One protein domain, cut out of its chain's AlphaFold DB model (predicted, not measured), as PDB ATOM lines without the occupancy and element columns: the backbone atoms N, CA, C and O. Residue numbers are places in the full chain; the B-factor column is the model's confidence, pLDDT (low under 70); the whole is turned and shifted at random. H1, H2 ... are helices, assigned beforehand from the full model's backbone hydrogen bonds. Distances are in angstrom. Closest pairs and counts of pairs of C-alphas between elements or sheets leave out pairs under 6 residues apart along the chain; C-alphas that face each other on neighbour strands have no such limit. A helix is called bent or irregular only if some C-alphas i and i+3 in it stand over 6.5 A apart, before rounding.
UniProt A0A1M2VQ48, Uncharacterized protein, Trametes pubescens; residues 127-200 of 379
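What this domain is: This is residues 127 to 200 of the 379 residues of an uncharacterized protein of Trametes pubescens (UniProt A0A1M2VQ48). Long helix H1 makes the longest axis; H4 folds back over its first half, H3 and H5 pack on its middle, H6 on H4. Residues 145 to 150 stick out. The printed part, 74 residues with six named helices, is all helix and compact: radius of gyration of the C-alphas 11.7 A, spans 36, 21 and 19 A.

Where its parts are: H1, residues 127 to 146, starts at C-alpha (-7.308, 48.216, 6.064) and spans 29.3 A. H2 is 149 to 152, H3 158 to 161, H4 165 to 176, H5 182 to 187. H4 is irregular: C-alphas 171 and 174 are 8.7 A apart. H6, 189 to 200, ends at C-alpha (-34.813, 56.677, 1.796).

How they stand to each other: Residues 128 to 136 of H1 touch H4 at a steep tilt of 39 degrees, opposite ways; the closest C-alphas are Ala 129 and Gly 176, 4.5 A. Every O i to N i+4 pair is within hydrogen-bond range in H1 and H5, 6 of 8 in H4, 7 of 8 in H6.

The domain as a whole: The printed part has no cut, and no printed residue is under 70 in pLDDT.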
ATOM      1  N   ALA A 127      -7.227  49.638   6.390       97.88
ATOM      2  CA  ALA A 127      -7.308  48.216   6.064       97.88
ATOM      3  C   ALA A 127      -8.069  47.412   7.133       97.88
ATOM      4  O   ALA A 127      -8.918  46.589   6.799       97.88
ATOM      5  N   ARG A 128      -7.812  47.678   8.421       98.12
ATOM      6  CA  ARG A 128      -8.537  47.030   9.526       98.12
ATOM      7  C   ARG A 128     -10.008  47.446   9.588       98.12
ATOM      8  O   ARG A 128     -10.878  46.609   9.815       98.12
ATOM      9  N   ALA A 129     -10.294  48.732   9.385       98.06
ATOM     10  CA  ALA A 129     -11.665  49.233   9.348       98.06
ATOM     11  C   ALA A 129     -12.456  48.625   8.175       98.06
ATOM     12  O   ALA A 129     -13.626  48.288   8.342       98.06
ATOM     13  N   GLU A 130     -11.815  48.436   7.019       97.62
ATOM     14  CA  GLU A 130     -12.407  47.783   5.847       97.62
ATOM     15  C   GLU A 130     -12.716  46.300   6.112       97.62
ATOM     16  O   GLU A 130     -13.828  45.848   5.847       97.62
ATOM     17  N   GLU A 131     -11.791  45.562   6.735       97.75
ATOM     18  CA  GLU A 131     -12.025  44.167   7.144       97.75
ATOM     19  C   GLU A 131     -13.218  44.049   8.109       97.75
ATOM     20  O   GLU A 131     -14.049  43.144   7.994       97.75
ATOM     21  N   ARG A 132     -13.357  44.992   9.047       98.12
ATOM     22  CA  ARG A 132     -14.528  45.050   9.935       98.12
ATOM     23  C   ARG A 132     -15.806  45.424   9.200       98.12
ATOM     24  O   ARG A 132     -16.855  44.870   9.524       98.12
ATOM     25  N   LEU A 133     -15.749  46.335   8.229       98.00
ATOM     26  CA  LEU A 133     -16.908  46.657   7.395       98.00
ATOM     27  C   LEU A 133     -17.412  45.416   6.656       98.00
ATOM     28  O   LEU A 133     -18.621  45.223   6.610       98.00
ATOM     29  N   ASP A 134     -16.529  44.549   6.157       97.62
ATOM     30  CA  ASP A 134     -16.934  43.287   5.522       97.62
ATOM     31  C   ASP A 134     -17.679  42.357   6.492       97.62
ATOM     32  O   ASP A 134     -18.713  41.783   6.135       97.62
ATOM     33  N   GLN A 135     -17.217  42.259   7.744       97.94
ATOM     34  CA  GLN A 135     -17.909  41.497   8.794       97.94
ATOM     35  C   GLN A 135     -19.296  42.084   9.095       97.94
ATOM     36  O   GLN A 135     -20.294  41.359   9.103       97.94
ATOM     37  N   ILE A 136     -19.373  43.404   9.295       98.44
ATOM     38  CA  ILE A 136     -20.628  44.114   9.579       98.44
ATOM     39  C   ILE A 136     -21.604  43.989   8.404       98.44
ATOM     40  O   ILE A 136     -22.794  43.766   8.623       98.44
ATOM     41  N   SER A 137     -21.121  44.077   7.162       97.69
ATOM     42  CA  SER A 137     -21.936  43.882   5.960       97.69
ATOM     43  C   SER A 137     -22.584  42.496   5.930       97.69
ATOM     44  O   SER A 137     -23.746  42.390   5.541       97.69
ATOM     45  N   GLY A 138     -21.888  41.452   6.397       98.00
ATOM     46  CA  GLY A 138     -22.470  40.120   6.574       98.00
ATOM     47  C   GLY A 138     -23.632  40.108   7.574       98.00
ATOM     48  O   GLY A 138     -24.701  39.574   7.278       98.00
ATOM     49  N   TYR A 139     -23.469  40.760   8.730       98.62
ATOM     50  CA  TYR A 139     -24.544  40.870   9.726       98.62
ATOM     51  C   TYR A 139     -25.734  41.698   9.230       98.62
ATOM     52  O   TYR A 139     -26.885  41.345   9.500       98.62
ATOM     53  N   TYR A 140     -25.470  42.768   8.480       98.56
ATOM     54  CA  TYR A 140     -26.504  43.588   7.862       98.56
ATOM     55  C   TYR A 140     -27.314  42.802   6.827       98.56
ATOM     56  O   TYR A 140     -28.543  42.871   6.847       98.56
ATOM     57  N   ASP A 141     -26.667  42.005   5.973       98.06
ATOM     58  CA  ASP A 141     -27.362  41.152   5.002       98.06
ATOM     59  C   ASP A 141     -28.310  40.155   5.695       98.06
ATOM     60  O   ASP A 141     -29.485  40.037   5.332       98.06
ATOM     61  N   ASP A 142     -27.839  39.493   6.757       98.31
ATOM     62  CA  ASP A 142     -28.660  38.586   7.569       98.31
ATOM     63  C   ASP A 142     -29.842  39.304   8.235       98.31
ATOM     64  O   ASP A 142     -30.964  38.787   8.251       98.31
ATOM     65  N   PHE A 143     -29.610  40.505   8.767       98.19
ATOM     66  CA  PHE A 143     -30.652  41.339   9.357       98.19
ATOM     67  C   PHE A 143     -31.728  41.705   8.330       98.19
ATOM     68  O   PHE A 143     -32.911  41.477   8.582       98.19
ATOM     69  N   VAL A 144     -31.335  42.189   7.148       97.75
ATOM     70  CA  VAL A 144     -32.267  42.562   6.073       97.75
ATOM     71  C   VAL A 144     -33.073  41.356   5.586       97.75
ATOM     72  O   VAL A 144     -34.273  41.485   5.338       97.75
ATOM     73  N   LYS A 145     -32.459  40.170   5.483       97.00
ATOM     74  CA  LYS A 145     -33.165  38.923   5.132       97.00
ATOM     75  C   LYS A 145     -34.188  38.497   6.185       97.00
ATOM     76  O   LYS A 145     -35.182  37.870   5.825       97.00
ATOM     77  N   GLY A 146     -33.953  38.822   7.457       97.62
ATOM     78  CA  GLY A 146     -34.867  38.529   8.562       97.62
ATOM     79  C   GLY A 146     -36.093  39.446   8.635       97.62
ATOM     80  O   GLY A 146     -37.045  39.133   9.351       97.62
ATOM     81  N   LEU A 147     -36.097  40.568   7.909       97.56
ATOM     82  CA  LEU A 147     -37.213  41.511   7.897       97.56
ATOM     83  C   LEU A 147     -38.328  41.075   6.928       97.56
ATOM     84  O   LEU A 147     -38.049  40.501   5.871       97.56
ATOM     85  N   PRO A 148     -39.603  41.402   7.230       97.06
ATOM     86  CA  PRO A 148     -40.695  41.257   6.274       97.06
ATOM     87  C   PRO A 148     -40.404  41.986   4.958       97.06
ATOM     88  O   PRO A 148     -39.802  43.061   4.956       97.06
ATOM     89  N   GLU A 149     -40.894  41.450   3.839       93.81
ATOM     90  CA  GLU A 149     -40.619  42.007   2.509       93.81
ATOM     91  C   GLU A 149     -41.046  43.476   2.364       93.81
ATOM     92  O   GLU A 149     -40.298  44.281   1.821       93.81
ATOM     93  N   ALA A 150     -42.176  43.869   2.947       93.38
ATOM     94  CA  ALA A 150     -42.614  45.266   2.932       93.38
ATOM     95  C   ALA A 150     -41.607  46.233   3.594       93.38
ATOM     96  O   ALA A 150     -41.545  47.405   3.233       93.38
ATOM     97  N   ASN A 151     -40.793  45.744   4.536       94.56
ATOM     98  CA  ASN A 151     -39.845  46.564   5.289       94.56
ATOM     99  C   ASN A 151     -38.458  46.629   4.635       94.56
ATOM    100  O   ASN A 151     -37.686  47.525   4.972       94.56
ATOM    101  N   ARG A 152     -38.126  45.708   3.716       95.69
ATOM    102  CA  ARG A 152     -36.790  45.630   3.090       95.69
ATOM    103  C   ARG A 152     -36.670  46.392   1.771       95.69
ATOM    104  O   ARG A 152     -35.557  46.723   1.375       95.69
ATOM    105  N   THR A 153     -37.784  46.646   1.083       95.62
ATOM    106  CA  THR A 153     -37.827  47.201  -0.287       95.62
ATOM    107  C   THR A 153     -36.971  48.458  -0.446       95.62
ATOM    108  O   THR A 153     -36.218  48.589  -1.409       95.62
ATOM    109  N   LEU A 154     -37.040  49.350   0.543       96.75
ATOM    110  CA  LEU A 154     -36.358  50.642   0.536       96.75
ATOM    111  C   LEU A 154     -35.175  50.722   1.516       96.75
ATOM    112  O   LEU A 154     -34.777  51.815   1.906       96.75
ATOM    113  N   LEU A 155     -34.636  49.585   1.968       98.19
ATOM    114  CA  LEU A 155     -33.401  49.586   2.758       98.19
ATOM    115  C   LEU A 155     -32.170  49.711   1.850       98.19
ATOM    116  O   LEU A 155     -32.209  49.205   0.727       98.19
ATOM    117  N   PRO A 156     -31.076  50.327   2.327       98.12
ATOM    118  CA  PRO A 156     -29.824  50.392   1.582       98.12
ATOM    119  C   PRO A 156     -29.340  49.014   1.123       98.12
ATOM    120  O   PRO A 156     -29.548  47.999   1.802       98.12
ATOM    121  N   ASN A 157     -28.658  48.978  -0.019       97.19
ATOM    122  CA  ASN A 157     -27.905  47.800  -0.440       97.19
ATOM    123  C   ASN A 157     -26.617  47.642   0.392       97.19
ATOM    124  O   ASN A 157     -26.346  48.461   1.270       97.19
ATOM    125  N   LEU A 158     -25.832  46.581   0.164       97.31
ATOM    126  CA  LEU A 158     -24.631  46.341   0.981       97.31
ATOM    127  C   LEU A 158     -23.605  47.472   0.856       97.31
ATOM    128  O   LEU A 158     -22.996  47.842   1.854       97.31
ATOM    129  N   TYR A 159     -23.438  48.035  -0.341       96.88
ATOM    130  CA  TYR A 159     -22.540  49.156  -0.589       96.88
ATOM    131  C   TYR A 159     -22.970  50.389   0.204       96.88
ATOM    132  O   TYR A 159     -22.198  50.908   1.003       96.88
ATOM    133  N   ASP A 160     -24.215  50.828   0.034       97.75
ATOM    134  CA  ASP A 160     -24.747  52.034   0.661       97.75
ATOM    135  C   ASP A 160     -24.843  51.889   2.186       97.75
ATOM    136  O   ASP A 160     -24.586  52.844   2.921       97.75
ATOM    137  N   ALA A 161     -25.151  50.685   2.684       98.31
ATOM    138  CA  ALA A 161     -25.207  50.400   4.116       98.31
ATOM    139  C   ALA A 161     -23.868  50.677   4.820       98.31
ATOM    140  O   ALA A 161     -23.858  51.162   5.950       98.31
ATOM    141  N   ARG A 162     -22.728  50.452   4.149       98.19
ATOM    142  CA  ARG A 162     -21.387  50.739   4.701       98.19
ATOM    143  C   ARG A 162     -21.160  52.222   4.997       98.19
ATOM    144  O   ARG A 162     -20.236  52.556   5.736       98.19
ATOM    145  N   TYR A 163     -21.985  53.106   4.439       97.88
ATOM    146  CA  TYR A 163     -21.920  54.550   4.656       97.88
ATOM    147  C   TYR A 163     -22.929  55.056   5.688       97.88
ATOM    148  O   TYR A 163     -22.960  56.257   5.963       97.88
ATOM    149  N   LEU A 164     -23.727  54.172   6.296       98.38
ATOM    150  CA  LEU A 164     -24.565  54.555   7.426       98.38
ATOM    151  C   LEU A 164     -23.678  54.973   8.616       98.38
ATOM    152  O   LEU A 164     -22.730  54.247   8.941       98.38
ATOM    153  N   PRO A 165     -23.956  56.118   9.275       98.69
ATOM    154  CA  PRO A 165     -23.117  56.625  10.360       98.69
ATOM    155  C   PRO A 165     -22.867  55.610  11.480       98.69
ATOM    156  O   PRO A 165     -21.733  55.486  11.940       98.69
ATOM    157  N   SER A 166     -23.888  54.849  11.881       98.69
ATOM    158  CA  SER A 166     -23.765  53.796  12.896       98.69
ATOM    159  C   SER A 166     -22.804  52.674  12.483       98.69
ATOM    160  O   SER A 166     -21.955  52.263  13.274       98.69
ATOM    161  N   ILE A 167     -22.870  52.225  11.225       98.56
ATOM    162  CA  ILE A 167     -21.993  51.180  10.680       98.56
ATOM    163  C   ILE A 167     -20.549  51.682  10.547       98.56
ATOM    164  O   ILE A 167     -19.618  50.963  10.908       98.56
ATOM    165  N   GLN A 168     -20.342  52.924  10.092       98.56
ATOM    166  CA  GLN A 168     -19.003  53.520  10.020       98.56
ATOM    167  C   GLN A 168     -18.379  53.752  11.397       98.56
ATOM    168  O   GLN A 168     -17.170  53.591  11.560       98.56
ATOM    169  N   ALA A 169     -19.184  54.147  12.384       98.56
ATOM    170  CA  ALA A 169     -18.720  54.288  13.757       98.56
ATOM    171  C   ALA A 169     -18.283  52.927  14.311       98.56
ATOM    172  O   ALA A 169     -17.161  52.806  14.807       98.56
ATOM    173  N   LEU A 170     -19.116  51.893  14.135       98.38
ATOM    174  CA  LEU A 170     -18.805  50.540  14.585       98.38
ATOM    175  C   LEU A 170     -17.573  49.963  13.885       98.38
ATOM    176  O   LEU A 170     -16.785  49.287  14.529       98.38
ATOM    177  N   SER A 171     -17.342  50.213  12.594       98.44
ATOM    178  CA  SER A 171     -16.154  49.669  11.916       98.44
ATOM    179  C   SER A 171     -14.838  50.317  12.353       98.44
ATOM    180  O   SER A 171     -13.780  49.692  12.270       98.44
ATOM    181  N   ARG A 172     -14.898  51.561  12.837       98.38
ATOM    182  CA  ARG A 172     -13.730  52.358  13.245       98.38
ATOM    183  C   ARG A 172     -13.437  52.302  14.743       98.38
ATOM    184  O   ARG A 172     -12.370  52.754  15.156       98.38
ATOM    185  N   GLU A 173     -14.349  51.767  15.549       98.00
ATOM    186  CA  GLU A 173     -14.173  51.630  16.996       98.00
ATOM    187  C   GLU A 173     -12.894  50.846  17.337       98.00
ATOM    188  O   GLU A 173     -12.511  49.928  16.612       98.00
ATOM    189  N   ASN A 174     -12.214  51.188  18.435       97.25
ATOM    190  CA  ASN A 174     -10.960  50.542  18.855       97.25
ATOM    191  C   ASN A 174      -9.879  50.520  17.751       97.25
ATOM    192  O   ASN A 174      -9.205  49.511  17.553       97.25
ATOM    193  N   ASP A 175      -9.735  51.610  16.990       96.88
ATOM    194  CA  ASP A 175      -8.794  51.735  15.865       96.88
ATOM    195  C   ASP A 175      -8.939  50.620  14.805       96.88
ATOM    196  O   ASP A 175      -7.950  50.158  14.207       96.88
ATOM    197  N   GLY A 176     -10.176  50.149  14.617       96.81
ATOM    198  CA  GLY A 176     -10.521  49.033  13.740       96.81
ATOM    199  C   GLY A 176      -9.987  47.677  14.219       96.81
ATOM    200  O   GLY A 176     -10.034  46.708  13.474       96.81
ATOM    201  N   GLN A 177      -9.440  47.573  15.433       96.56
ATOM    202  CA  GLN A 177      -8.891  46.319  15.951       96.56
ATOM    203  C   GLN A 177      -9.995  45.382  16.456       96.56
ATOM    204  O   GLN A 177     -11.023  45.833  16.960       96.56
ATOM    205  N   GLY A 178      -9.738  44.075  16.371       96.00
ATOM    206  CA  GLY A 178     -10.651  43.030  16.839       96.00
ATOM    207  C   GLY A 178     -11.767  42.690  15.847       96.00
ATOM    208  O   GLY A 178     -12.013  43.404  14.880       96.00
ATOM    209  N   SER A 179     -12.426  41.558  16.089       96.44
ATOM    210  CA  SER A 179     -13.624  41.148  15.353       96.44
ATOM    211  C   SER A 179     -14.863  41.813  15.940       96.44
ATOM    212  O   SER A 179     -14.998  41.851  17.163       96.44
ATOM    213  N   VAL A 180     -15.795  42.232  15.086       97.44
ATOM    214  CA  VAL A 180     -17.109  42.718  15.527       97.44
ATOM    215  C   VAL A 180     -17.966  41.522  15.919       97.44
ATOM    216  O   VAL A 180     -18.173  40.615  15.104       97.44
ATOM    217  N   ILE A 181     -18.476  41.497  17.150       97.69
ATOM    218  CA  ILE A 181     -19.408  40.440  17.555       97.69
ATOM    219  C   ILE A 181     -20.824  40.782  17.091       97.69
ATOM    220  O   ILE A 181     -21.221  41.939  16.989       97.69
ATOM    221  N   ARG A 182     -21.620  39.751  16.801       97.94
ATOM    222  CA  ARG A 182     -22.971  39.933  16.256       97.94
ATOM    223  C   ARG A 182     -23.889  40.738  17.183       97.94
ATOM    224  O   ARG A 182     -24.710  41.501  16.689       97.94
ATOM    225  N   ASP A 183     -23.747  40.575  18.496       98.31
ATOM    226  CA  ASP A 183     -24.594  41.262  19.476       98.31
ATOM    227  C   ASP A 183     -24.373  42.785  19.460       98.31
ATOM    228  O   ASP A 183     -25.354  43.524  19.466       98.31
ATOM    229  N   GLU A 184     -23.129  43.257  19.293       97.94
ATOM    230  CA  GLU A 184     -22.812  44.689  19.112       97.94
ATOM    231  C   GLU A 184     -23.537  45.270  17.891       97.94
ATOM    232  O   GLU A 184     -24.108  46.355  17.946       97.94
ATOM    233  N   PHE A 185     -23.573  44.526  16.779       98.38
ATOM    234  CA  PHE A 185     -24.334  44.940  15.601       98.38
ATOM    235  C   PHE A 185     -25.846  44.977  15.873       98.38
ATOM    236  O   PHE A 185     -26.534  45.906  15.443       98.38
ATOM    237  N   LEU A 186     -26.385  43.979  16.584       98.19
ATOM    238  CA  LEU A 186     -27.818  43.906  16.885       98.19
ATOM    239  C   LEU A 186     -28.292  45.084  17.743       98.19
ATOM    240  O   LEU A 186     -29.398  45.586  17.519       98.19
ATOM    241  N   GLU A 187     -27.452  45.573  18.657       98.19
ATOM    242  CA  GLU A 187     -27.725  46.767  19.464       98.19
ATOM    243  C   GLU A 187     -27.921  48.032  18.605       98.19
ATOM    244  O   GLU A 187     -28.697  48.915  18.976       98.19
ATOM    245  N   LEU A 188     -27.313  48.094  17.413       98.31
ATOM    246  CA  LEU A 188     -27.434  49.227  16.487       98.31
ATOM    247  C   LEU A 188     -28.654  49.160  15.564       98.31
ATOM    248  O   LEU A 188     -28.951  50.139  14.882       98.31
ATOM    249  N   THR A 189     -29.391  48.049  15.517       98.25
ATOM    250  CA  THR A 189     -30.462  47.848  14.517       98.25
ATOM    251  C   THR A 189     -31.549  48.926  14.553       98.25
ATOM    252  O   THR A 189     -32.029  49.349  13.501       98.25
ATOM    253  N   VAL A 190     -31.906  49.435  15.738       98.38
ATOM    254  CA  VAL A 190     -32.866  50.547  15.879       98.38
ATOM    255  C   VAL A 190     -32.324  51.827  15.239       98.38
ATOM    256  O   VAL A 190     -33.058  52.508  14.523       98.38
ATOM    257  N   GLN A 191     -31.045  52.139  15.458       98.56
ATOM    258  CA  GLN A 191     -30.393  53.308  14.870       98.56
ATOM    259  C   GLN A 191     -30.231  53.150  13.352       98.56
ATOM    260  O   GLN A 191     -30.534  54.081  12.612       98.56
ATOM    261  N   ILE A 192     -29.848  51.963  12.875       98.44
ATOM    262  CA  ILE A 192     -29.745  51.648  11.442       98.44
ATOM    263  C   ILE A 192     -31.080  51.900  10.736       98.44
ATOM    264  O   ILE A 192     -31.103  52.501   9.666       98.44
ATOM    265  N   LEU A 193     -32.204  51.490  11.332       98.00
ATOM    266  CA  LEU A 193     -33.528  51.738  10.753       98.00
ATOM    267  C   LEU A 193     -33.879  53.233  10.711       98.00
ATOM    268  O   LEU A 193     -34.501  53.677   9.751       98.00
ATOM    269  N   GLN A 194     -33.458  54.023  11.703       98.12
ATOM    270  CA  GLN A 194     -33.640  55.481  11.691       98.12
ATOM    271  C   GLN A 194     -32.786  56.154  10.607       98.12
ATOM    272  O   GLN A 194     -33.280  56.993   9.854       98.12
ATOM    273  N   GLU A 195     -31.516  55.764  10.489       98.44
ATOM    274  CA  GLU A 195     -30.607  56.255   9.447       98.44
ATOM    275  C   GLU A 195     -31.094  55.841   8.049       98.44
ATOM    276  O   GLU A 195     -31.021  56.630   7.103       98.44
ATOM    277  N   ALA A 196     -31.697  54.653   7.931       97.75
ATOM    278  CA  ALA A 196     -32.324  54.188   6.702       97.75
ATOM    279  C   ALA A 196     -33.487  55.092   6.258       97.75
ATOM    280  O   ALA A 196     -33.681  55.249   5.059       97.75
ATOM    281  N   GLU A 197     -34.229  55.746   7.159       97.88
ATOM    282  CA  GLU A 197     -35.252  56.730   6.756       97.88
ATOM    283  C   GLU A 197     -34.634  57.970   6.094       97.88
ATOM    284  O   GLU A 197     -35.146  58.467   5.089       97.88
ATOM    285  N   THR A 198     -33.489  58.442   6.598       97.81
ATOM    286  CA  THR A 198     -32.745  59.535   5.946       97.81
ATOM    287  C   THR A 198     -32.204  59.096   4.588       97.81
ATOM    288  O   THR A 198     -32.333  59.829   3.605       97.81
ATOM    289  N   TYR A 199     -31.672  57.874   4.501       97.81
ATOM    290  CA  TYR A 199     -31.262  57.289   3.227       97.81
ATOM    291  C   TYR A 199     -32.426  57.211   2.231       97.81
ATOM    292  O   TYR A 199     -32.266  57.636   1.091       97.81
ATOM    293  N   LYS A 200     -33.615  56.753   2.650       97.62
ATOM    294  CA  LYS A 200     -34.813  56.677   1.796       97.62
ATOM    295  C   LYS A 200     -35.183  58.032   1.209       97.62
ATOM    296  O   LYS A 200     -35.438  58.128   0.008       97.62
TER     297      LYS A 200